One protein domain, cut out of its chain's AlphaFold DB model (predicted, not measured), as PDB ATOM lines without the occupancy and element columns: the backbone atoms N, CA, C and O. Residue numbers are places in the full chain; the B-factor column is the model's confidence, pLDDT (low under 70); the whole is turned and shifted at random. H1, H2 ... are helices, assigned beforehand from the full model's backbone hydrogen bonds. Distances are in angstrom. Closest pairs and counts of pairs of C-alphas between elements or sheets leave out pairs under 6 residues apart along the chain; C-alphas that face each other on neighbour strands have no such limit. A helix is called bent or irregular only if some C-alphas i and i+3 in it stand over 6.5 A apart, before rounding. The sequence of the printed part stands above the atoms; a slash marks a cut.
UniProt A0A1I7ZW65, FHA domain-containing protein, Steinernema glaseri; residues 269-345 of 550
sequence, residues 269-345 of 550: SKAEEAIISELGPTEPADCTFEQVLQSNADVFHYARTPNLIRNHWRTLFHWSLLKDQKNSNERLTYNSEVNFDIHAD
ATOM      1  N   SER A 269     194.721 165.285 187.192       91.12
ATOM      2  CA  SER A 269     193.867 165.536 188.353       91.12
ATOM      3  C   SER A 269     192.414 165.733 187.903       91.12
ATOM      4  O   SER A 269     192.152 166.138 186.772       91.12
ATOM      5  N   LYS A 270     191.445 165.518 188.800       89.88
ATOM      6  CA  LYS A 270     190.012 165.722 188.495       89.88
ATOM      7  C   LYS A 270     189.686 167.165 188.064       89.88
ATOM      8  O   LYS A 270     188.677 167.373 187.403       89.88
ATOM      9  N   ALA A 271     190.530 168.136 188.424       91.31
ATOM     10  CA  ALA A 271     190.404 169.525 187.997       91.31
ATOM     11  C   ALA A 271     191.047 169.771 186.617       91.31
ATOM     12  O   ALA A 271     190.433 170.430 185.783       91.31
ATOM     13  N   GLU A 272     192.214 169.177 186.329       93.00
ATOM     14  CA  GLU A 272     192.795 169.198 184.974       93.00
ATOM     15  C   GLU A 272     191.848 168.528 183.957       93.00
ATOM     16  O   GLU A 272     191.593 169.083 182.892       93.00
ATOM     17  N   GLU A 273     191.279 167.367 184.303       90.62
ATOM     18  CA  GLU A 273     190.283 166.648 183.489       90.62
ATOM     19  C   GLU A 273     189.049 167.514 183.187       90.62
ATOM     20  O   GLU A 273     188.588 167.563 182.046       90.62
ATOM     21  N   ALA A 274     188.532 168.240 184.186       90.06
ATOM     22  CA  ALA A 274     187.377 169.118 184.015       90.06
ATOM     23  C   ALA A 274     187.654 170.229 182.987       90.06
ATOM     24  O   ALA A 274     186.863 170.393 182.056       90.06
ATOM     25  N   ILE A 275     188.800 170.912 183.096       92.44
ATOM     26  CA  ILE A 275     189.209 171.979 182.167       92.44
ATOM     27  C   ILE A 275     189.372 171.435 180.741       92.44
ATOM     28  O   ILE A 275     188.883 172.038 179.789       92.44
ATOM     29  N   ILE A 276     190.017 170.274 180.568       90.38
ATOM     30  CA  ILE A 276     190.208 169.688 179.229       90.38
ATOM     31  C   ILE A 276     188.863 169.224 178.636       90.38
ATOM     32  O   ILE A 276     188.651 169.362 177.430       90.38
ATOM     33  N   SER A 277     187.928 168.740 179.464       87.69
ATOM     34  CA  SER A 277     186.579 168.354 179.019       87.69
ATOM     35  C   SER A 277     185.734 169.526 178.498       87.69
ATOM     36  O   SER A 277     184.828 169.307 177.693       87.69
ATOM     37  N   GLU A 278     186.034 170.757 178.925       88.81
ATOM     38  CA  GLU A 278     185.311 171.985 178.563       88.81
ATOM     39  C   GLU A 278     185.742 172.597 177.225       88.81
ATOM     40  O   GLU A 278     185.042 173.458 176.701       88.81
ATOM     41  N   LEU A 279     186.828 172.110 176.616       85.56
ATOM     42  CA  LEU A 279     187.295 172.580 175.302       85.56
ATOM     43  C   LEU A 279     186.373 172.165 174.135       85.56
ATOM     44  O   LEU A 279     186.559 172.626 173.011       85.56
ATOM     45  N   GLY A 280     185.378 171.310 174.396       80.12
ATOM     46  CA  GLY A 280     184.395 170.851 173.415       80.12
ATOM     47  C   GLY A 280     184.968 169.901 172.349       80.12
ATOM     48  O   GLY A 280     186.152 169.561 172.382       80.12
ATOM     49  N   PRO A 281     184.130 169.433 171.402       77.12
ATOM     50  CA  PRO A 281     184.497 168.412 170.416       77.12
ATOM     51  C   PRO A 281     185.196 168.952 169.152       77.12
ATOM     52  O   PRO A 281     185.518 168.173 168.258       77.12
ATOM     53  N   THR A 282     185.412 170.263 169.031       77.44
ATOM     54  CA  THR A 282     186.148 170.871 167.907       77.44
ATOM     55  C   THR A 282     187.631 170.943 168.260       77.44
ATOM     56  O   THR A 282     187.951 171.400 169.351       77.44
ATOM     57  N   GLU A 283     188.536 170.509 167.373       75.75
ATOM     58  CA  GLU A 283     189.974 170.490 167.693       75.75
ATOM     59  C   GLU A 283     190.517 171.911 167.955       75.75
ATOM     60  O   GLU A 283     190.488 172.745 167.045       75.75
ATOM     61  N   PRO A 284     191.014 172.209 169.175       75.69
ATOM     62  CA  PRO A 284     191.577 173.515 169.492       75.69
ATOM     63  C   PRO A 284     192.903 173.751 168.763       75.69
ATOM     64  O   PRO A 284     193.688 172.827 168.540       75.69
ATOM     65  N   ALA A 285     193.190 175.013 168.445       76.06
ATOM     66  CA  ALA A 285     194.466 175.397 167.854       76.06
ATOM     67  C   ALA A 285     195.625 175.252 168.860       76.06
ATOM     68  O   ALA A 285     195.434 175.321 170.075       76.06
ATOM     69  N   ASP A 286     196.852 175.115 168.353       68.06
ATOM     70  CA  ASP A 286     198.093 175.028 169.138       68.06
ATOM     71  C   ASP A 286     198.187 176.105 170.233       68.06
ATOM     72  O   ASP A 286     198.446 175.799 171.399       68.06
ATOM     73  N   CYS A 287     197.889 177.356 169.871       68.88
ATOM     74  CA  CYS A 287     197.886 178.500 170.779       68.88
ATOM     75  C   CYS A 287     196.792 178.426 171.859       68.88
ATOM     76  O   CYS A 287     196.988 178.945 172.956       68.88
ATOM     77  N   THR A 288     195.670 177.745 171.606       84.12
ATOM     78  CA  THR A 288     194.610 177.547 172.604       84.12
ATOM     79  C   THR A 288     195.098 176.651 173.742       84.12
ATOM     80  O   THR A 288     194.829 176.940 174.904       84.12
ATOM     81  N   PHE A 289     195.887 175.611 173.454       87.88
ATOM     82  CA  PHE A 289     196.469 174.756 174.497       87.88
ATOM     83  C   PHE A 289     197.535 175.475 175.341       87.88
ATOM     84  O   PHE A 289     197.683 175.176 176.527       87.88
ATOM     85  N   GLU A 290     198.251 176.445 174.766       89.69
ATOM     86  CA  GLU A 290     199.145 177.340 175.514       89.69
ATOM     87  C   GLU A 290     198.368 178.316 176.407       89.69
ATOM     88  O   GLU A 290     198.706 178.471 177.580       89.69
ATOM     89  N   GLN A 291     197.289 178.912 175.891       90.19
ATOM     90  CA  GLN A 291     196.399 179.789 176.659       90.19
ATOM     91  C   GLN A 291     195.737 179.043 177.826       90.19
ATOM     92  O   GLN A 291     195.770 179.530 178.951       90.19
ATOM     93  N   VAL A 292     195.229 177.825 177.606       91.25
ATOM     94  CA  VAL A 292     194.635 176.974 178.657       91.25
ATOM     95  C   VAL A 292     195.633 176.679 179.782       91.25
ATOM     96  O   VAL A 292     195.255 176.733 180.953       91.25
ATOM     97  N   LEU A 293     196.906 176.429 179.452       92.44
ATOM     98  CA  LEU A 293     197.976 176.268 180.443       92.44
ATOM     99  C   LEU A 293     198.257 177.549 181.228       92.44
ATOM    100  O   LEU A 293     198.415 177.491 182.442       92.44
ATOM    101  N   GLN A 294     198.329 178.694 180.548       92.25
ATOM    102  CA  GLN A 294     198.616 179.985 181.180       92.25
ATOM    103  C   GLN A 294     197.464 180.451 182.083       92.25
ATOM    104  O   GLN A 294     197.712 180.968 183.169       92.25
ATOM    105  N   SER A 295     196.214 180.230 181.668       93.56
ATOM    106  CA  SER A 295     195.009 180.622 182.413       93.56
ATOM    107  C   SER A 295     194.698 179.740 183.626       93.56
ATOM    108  O   SER A 295     193.935 180.172 184.481       93.56
ATOM    109  N   ASN A 296     195.266 178.531 183.707       93.19
ATOM    110  CA  ASN A 296     195.008 177.551 184.774       93.19
ATOM    111  C   ASN A 296     196.328 176.984 185.345       93.19
ATOM    112  O   ASN A 296     196.439 175.792 185.650       93.19
ATOM    113  N   ALA A 297     197.370 177.821 185.414       91.75
ATOM    114  CA  ALA A 297     198.735 177.427 185.785       91.75
ATOM    115  C   ALA A 297     198.891 176.975 187.253       91.75
ATOM    116  O   ALA A 297     199.925 176.424 187.627       91.75
ATOM    117  N   ASP A 298     197.875 177.220 188.079       91.75
ATOM    118  CA  ASP A 298     197.703 176.749 189.452       91.75
ATOM    119  C   ASP A 298     197.061 175.349 189.535       91.75
ATOM    120  O   ASP A 298     197.313 174.614 190.490       91.75
ATOM    121  N   VAL A 299     196.265 174.963 188.530       93.56
ATOM    122  CA  VAL A 299     195.580 173.659 188.449       93.56
ATOM    123  C   VAL A 299     196.411 172.614 187.698       93.56
ATOM    124  O   VAL A 299     196.437 171.441 188.087       93.56
ATOM    125  N   PHE A 300     197.085 173.009 186.614       94.31
ATOM    126  CA  PHE A 300     197.920 172.100 185.825       94.31
ATOM    127  C   PHE A 300     199.267 171.819 186.494       94.31
ATOM    128  O   PHE A 300     199.936 172.717 187.000       94.31
ATOM    129  N   HIS A 301     199.729 170.566 186.431       94.06
ATOM    130  CA  HIS A 301     201.067 170.240 186.930       94.06
ATOM    131  C   HIS A 301     202.150 171.002 186.133       94.06
ATOM    132  O   HIS A 301     202.145 170.990 184.904       94.06
ATOM    133  N   TYR A 302     203.155 171.590 186.791       93.25
ATOM    134  CA  TYR A 302     204.172 172.441 186.132       93.25
ATOM    135  C   TYR A 302     205.008 171.746 185.027       93.25
ATOM    136  O   TYR A 302     205.728 172.392 184.258       93.25
ATOM    137  N   ALA A 303     204.954 170.412 184.960       93.12
ATOM    138  CA  ALA A 303     205.594 169.604 183.923       93.12
ATOM    139  C   ALA A 303     204.719 169.349 182.676       93.12
ATOM    140  O   ALA A 303     205.219 168.769 181.710       93.12
ATOM    141  N   ARG A 304     203.443 169.770 182.672       91.31
ATOM    142  CA  ARG A 304     202.564 169.701 181.493       91.31
ATOM    143  C   ARG A 304     203.121 170.549 180.345       91.31
ATOM    144  O   ARG A 304     203.920 171.468 180.535       91.31
ATOM    145  N   THR A 305     202.693 170.220 179.132       90.62
ATOM    146  CA  THR A 305     203.017 170.946 177.899       90.62
ATOM    147  C   THR A 305     201.778 170.986 176.999       90.62
ATOM    148  O   THR A 305     200.905 170.124 177.156       90.62
ATOM    149  N   PRO A 306     201.693 171.918 176.031       88.38
ATOM    150  CA  PRO A 306     200.556 171.997 175.109       88.38
ATOM    151  C   PRO A 306     200.310 170.675 174.371       88.38
ATOM    152  O   PRO A 306     199.174 170.252 174.194       88.38
ATOM    153  N   ASN A 307     201.385 169.959 174.023       86.00
ATOM    154  CA  ASN A 307     201.306 168.665 173.346       86.00
ATOM    155  C   ASN A 307     200.812 167.533 174.260       86.00
ATOM    156  O   ASN A 307     200.051 166.685 173.802       86.00
ATOM    157  N   LEU A 308     201.178 167.527 175.550       87.19
ATOM    158  CA  LEU A 308     200.631 166.558 176.511       87.19
ATOM    159  C   LEU A 308     199.121 166.756 176.705       87.19
ATOM    160  O   LEU A 308     198.379 165.774 176.731       87.19
ATOM    161  N   ILE A 309     198.666 168.010 176.788       90.00
ATOM    162  CA  ILE A 309     197.241 168.332 176.948       90.00
ATOM    163  C   ILE A 309     196.467 168.073 175.655       90.00
ATOM    164  O   ILE A 309     195.397 167.479 175.724       90.00
ATOM    165  N   ARG A 310     197.011 168.400 174.475       85.81
ATOM    166  CA  ARG A 310     196.394 168.045 173.185       85.81
ATOM    167  C   ARG A 310     196.220 166.535 173.031       85.81
ATOM    168  O   ARG A 310     195.157 166.079 172.624       85.81
ATOM    169  N   ASN A 311     197.236 165.750 173.391       83.19
ATOM    170  CA  ASN A 311     197.145 164.289 173.367       83.19
ATOM    171  C   ASN A 311     196.087 163.774 174.360       83.19
ATOM    172  O   ASN A 311     195.358 162.830 174.053       83.19
ATOM    173  N   HIS A 312     195.930 164.417 175.520       84.69
ATOM    174  CA  HIS A 312     194.856 164.078 176.456       84.69
ATOM    175  C   HIS A 312     193.465 164.496 175.953       84.69
ATOM    176  O   HIS A 312     192.543 163.690 175.984       84.69
ATOM    177  N   TRP A 313     193.310 165.685 175.369       87.50
ATOM    178  CA  TRP A 313     192.064 166.110 174.718       87.50
ATOM    179  C   TRP A 313     191.657 165.133 173.599       87.50
ATOM    180  O   TRP A 313     190.522 164.663 173.577       87.50
ATOM    181  N   ARG A 314     192.608 164.704 172.753       82.06
ATOM    182  CA  ARG A 314     192.395 163.649 171.739       82.06
ATOM    183  C   ARG A 314     192.031 162.289 172.358       82.06
ATOM    184  O   ARG A 314     191.296 161.519 171.739       82.06
ATOM    185  N   THR A 315     192.492 161.998 173.579       77.38
ATOM    186  CA  THR A 315     192.067 160.817 174.353       77.38
ATOM    187  C   THR A 315     190.589 160.931 174.705       77.38
ATOM    188  O   THR A 315     189.806 160.050 174.350       77.38
ATOM    189  N   LEU A 316     190.191 162.028 175.356       81.12
ATOM    190  CA  LEU A 316     188.805 162.265 175.764       81.12
ATOM    191  C   LEU A 316     187.859 162.298 174.552       81.12
ATOM    192  O   LEU A 316     186.802 161.670 174.601       81.12
ATOM    193  N   PHE A 317     188.278 162.909 173.437       81.00
ATOM    194  CA  PHE A 317     187.557 162.879 172.161       81.00
ATOM    195  C   PHE A 317     187.330 161.443 171.662       81.00
ATOM    196  O   PHE A 317     186.201 161.055 171.364       81.00
ATOM    197  N   HIS A 318     188.372 160.604 171.615       75.62
ATOM    198  CA  HIS A 318     188.236 159.223 171.132       75.62
ATOM    199  C   HIS A 318     187.360 158.336 172.039       75.62
ATOM    200  O   HIS A 318     186.782 157.349 171.573       75.62
ATOM    201  N   TRP A 319     187.248 158.672 173.327       73.38
ATOM    202  CA  TRP A 319     186.423 157.949 174.300       73.38
ATOM    203  C   TRP A 319     185.022 158.550 174.518       73.38
ATOM    204  O   TRP A 319     184.259 157.982 175.293       73.38
ATOM    205  N   SER A 320     184.660 159.630 173.811       76.56
ATOM    206  CA  SER A 320     183.391 160.366 173.995       76.56
ATOM    207  C   SER A 320     183.204 160.912 175.422       76.56
ATOM    208  O   SER A 320     182.145 160.771 176.028       76.56
ATOM    209  N   LEU A 321     184.270 161.510 175.968       81.81
ATOM    210  CA  LEU A 321     184.341 162.055 177.332       81.81
ATOM    211  C   LEU A 321     184.418 163.594 177.386       81.81
ATOM    212  O   LEU A 321     184.512 164.162 178.473       81.81
ATOM    213  N   LEU A 322     184.395 164.277 176.237       85.50
ATOM    214  CA  LEU A 322     184.326 165.740 176.171       85.50
ATOM    215  C   LEU A 322     182.881 166.229 176.332       85.50
ATOM    216  O   LEU A 322     181.933 165.540 175.945       85.50
ATOM    217  N   LYS A 323     182.701 167.440 176.870       79.31
ATOM    218  CA  LYS A 323     181.373 168.057 176.976       79.31
ATOM    219  C   LYS A 323     180.797 168.342 175.588       79.31
ATOM    220  O   LYS A 323     181.529 168.606 174.636       79.31
ATOM    221  N   ASP A 324     179.476 168.213 175.484       76.19
ATOM    222  CA  ASP A 324     178.674 168.384 174.262       76.19
ATOM    223  C   ASP A 324     179.077 167.507 173.058       76.19
ATOM    224  O   ASP A 324     178.526 167.641 171.959       76.19
ATOM    225  N   GLN A 325     179.968 166.530 173.264       75.69
ATOM    226  CA  GLN A 325     180.295 165.520 172.271       75.69
ATOM    227  C   GLN A 325     179.115 164.555 172.096       75.69
ATOM    228  O   GLN A 325     178.911 163.613 172.861       75.69
ATOM    229  N   LYS A 326     178.318 164.793 171.053       63.25
ATOM    230  CA  LYS A 326     177.232 163.896 170.642       63.25
ATOM    231  C   LYS A 326     177.818 162.529 170.276       63.25
ATOM    232  O   LYS A 326     178.793 162.466 169.533       63.25
ATOM    233  N   ASN A 327     177.197 161.448 170.757       50.47
ATOM    234  CA  ASN A 327     177.623 160.069 170.495       50.47
ATOM    235  C   ASN A 327     177.493 159.698 169.005       50.47
ATOM    236  O   ASN A 327     176.507 159.092 168.580       50.47
ATOM    237  N   SER A 328     178.507 160.029 168.208       41.81
ATOM    238  CA  SER A 328     178.683 159.484 166.870       41.81
ATOM    239  C   SER A 328     179.121 158.021 166.986       41.81
ATOM    240  O   SER A 328     180.267 157.723 167.321       41.81
ATOM    241  N   ASN A 329     178.223 157.085 166.657       41.38
ATOM    242  CA  ASN A 329     178.601 155.675 166.473       41.38
ATOM    243  C   ASN A 329     179.636 155.495 165.340       41.38
ATOM    244  O   ASN A 329     180.314 154.469 165.275       41.38
ATOM    245  N   GLU A 330     179.820 156.515 164.497       41.50
ATOM    246  CA  GLU A 330     181.050 156.735 163.738       41.50
ATOM    247  C   GLU A 330     182.222 157.022 164.689       41.50
ATOM    248  O   GLU A 330     182.590 158.163 164.973       41.50
ATOM    249  N   ARG A 331     182.840 155.943 165.177       39.44
ATOM    250  CA  ARG A 331     184.140 155.979 165.852       39.44
ATOM    251  C   ARG A 331     185.224 156.284 164.811       39.44
ATOM    252  O   ARG A 331     185.865 155.361 164.312       39.44
ATOM    253  N   LEU A 332     185.368 157.565 164.463       37.28
ATOM    254  CA  LEU A 332     186.193 158.055 163.353       37.28
ATOM    255  C   LEU A 332     187.592 157.422 163.319       37.28
ATOM    256  O   LEU A 332     188.469 157.721 164.131       37.28
ATOM    257  N   THR A 333     187.802 156.566 162.322       44.38
ATOM    258  CA  THR A 333     189.116 156.088 161.901       44.38
ATOM    259  C   THR A 333     189.784 157.181 161.077       44.38
ATOM    260  O   THR A 333     189.598 157.233 159.862       44.38
ATOM    261  N   TYR A 334     190.544 158.061 161.728       30.28
ATOM    262  CA  TYR A 334     191.370 159.044 161.032       30.28
ATOM    263  C   TYR A 334     192.848 158.872 161.357       30.28
ATOM    264  O   TYR A 334     193.253 158.817 162.517       30.28
ATOM    265  N   ASN A 335     193.652 158.791 160.298       39.81
ATOM    266  CA  ASN A 335     195.100 158.795 160.396       39.81
ATOM    267  C   ASN A 335     195.573 160.206 160.758       39.81
ATOM    268  O   ASN A 335     195.355 161.148 160.000       39.81
ATOM    269  N   SER A 336     196.274 160.335 161.882       34.22
ATOM    270  CA  SER A 336     197.127 161.487 162.170       34.22
ATOM    271  C   SER A 336     198.483 160.966 162.629       34.22
ATOM    272  O   SER A 336     198.550 160.238 163.620       34.22
ATOM    273  N   GLU A 337     199.560 161.338 161.940       37.12
ATOM    274  CA  GLU A 337     200.924 160.834 162.178       37.12
ATOM    275  C   GLU A 337     201.609 161.504 163.385       37.12
ATOM    276  O   GLU A 337     202.788 161.844 163.375       37.12
ATOM    277  N   VAL A 338     200.843 161.693 164.459       32.16
ATOM    278  CA  VAL A 338     201.297 162.208 165.750       32.16
ATOM    279  C   VAL A 338     201.248 161.047 166.733       32.16
ATOM    280  O   VAL A 338     200.234 160.355 166.799       32.16
ATOM    281  N   ASN A 339     202.329 160.813 167.485       35.97
ATOM    282  CA  ASN A 339     202.409 159.698 168.433       35.97
ATOM    283  C   ASN A 339     201.184 159.669 169.361       35.97
ATOM    284  O   ASN A 339     201.049 160.516 170.247       35.97
ATOM    285  N   PHE A 340     200.336 158.652 169.184       33.34
ATOM    286  CA  PHE A 340     199.292 158.273 170.131       33.34
ATOM    287  C   PHE A 340     199.964 157.701 171.387       33.34
ATOM    288  O   PHE A 340     199.951 156.498 171.632       33.34
ATOM    289  N   ASP A 341     200.539 158.577 172.217       39.56
ATOM    290  CA  ASP A 341     201.076 158.252 173.550       39.56
ATOM    291  C   ASP A 341     199.933 158.079 174.581       39.56
ATOM    292  O   ASP A 341     199.989 158.454 175.752       39.56
ATOM    293  N   ILE A 342     198.835 157.517 174.077       37.53
ATOM    294  CA  ILE A 342     197.538 157.294 174.688       37.53
ATOM    295  C   ILE A 342     197.441 155.777 174.770       37.53
ATOM    296  O   ILE A 342     197.350 155.097 173.752       37.53
ATOM    297  N   HIS A 343     197.536 155.242 175.985       41.19
ATOM    298  CA  HIS A 343     197.953 153.857 176.226       41.19
ATOM    299  C   HIS A 343     199.413 153.570 175.822       41.19
ATOM    300  O   HIS A 343     199.695 152.624 175.096       41.19
ATOM    301  N   ALA A 344     200.360 154.263 176.468       37.06
ATOM    302  CA  ALA A 344     201.729 153.768 176.693       37.06
ATOM    303  C   ALA A 344     201.770 152.482 177.565       37.06
ATOM    304  O   ALA A 344     202.443 152.438 178.589       37.06
ATOM    305  N   ASP A 345     200.925 151.496 177.269       43.50
ATOM    306  CA  ASP A 345     201.070 150.109 177.709       43.50
ATOM    307  C   ASP A 345     201.572 149.332 176.490       43.50
ATOM    308  O   ASP A 345     200.841 148.662 175.764       43.50
TER     309      ASP A 345
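Overview. This is residues 269 to 345 of the 550 residues of the protein "FHA domain-containing protein" of Steinernema glaseri (UniProt A0A1I7ZW65). A three-helix cluster has the longest helix, H3, at its core, with the two shorter helices H1 and H2 set crosswise to it, H2 at the start of H3 and H1 against its middle. From the end of H3 a long tail with no named element, residues 320 to 345, swings out in a wide loop and folds back toward H3. The printed part has 77 residues with three named helices, H1, H2 and H3 in that order, and no named strand; the class is all helix, though the helices hold 32 of the 77 residues, under half. The whole is compact, with a radius of gyration of the C-alphas of 12.6 A, and spans 36 by 26 by 24 A.

Along the chain. The printed part begins at Ser 269, and H1 takes up residues 270 to 277, from C-alpha 270 at (190.012, 165.722, 188.495), over 10.4 A. After 8 residues comes H2, residues 286 to 295, 14.7 A from first to last C-alpha. After 10 more residues comes H3, residues 306 to 319, 14 residues and 19.9 A long, from C-alpha 306 at (200.556, 171.997, 175.109) to C-alpha 319 at (186.423, 157.949, 174.300). No helix is bent or irregular.

Arrangement. H1 touches H3, and the closest C-alphas of the two are those of Ile 276 and Trp 313, 6.0 A apart. Their lines are about perpendicular, at 79 degrees. H2 touches H3 as well, with the C-alphas of Phe 289 and Pro 306 the closest at 5.0 A. The lines of H2 and H3 are also about perpendicular, at 78 degrees. H3 touches H2 with residues 306 to 310 alone. H1 and H2 are near each other, with 5 pairs of C-alphas within 10 A and the closest pair 8.2 A apart. In H1, H2 and H3 every O i to N i+4 pair is within hydrogen-bond range.

Size, cuts and confidence. The C-alphas farthest apart are those of Asp 298 and Glu 330, at 36.6 A, and those of Ser 269 and Asp 345 are 20.1 A apart. The printed part has no cut, and the links from H1 to H2 and from H2 to H3 are short but not tight. The C-alphas of residues 320 to 345 lie 8 to 20 A from the mean of all C-alphas. The mean pLDDT of the printed part is 73.7; 22 residues are under 70, namely residues 286 to 287 and residues 326 to 345.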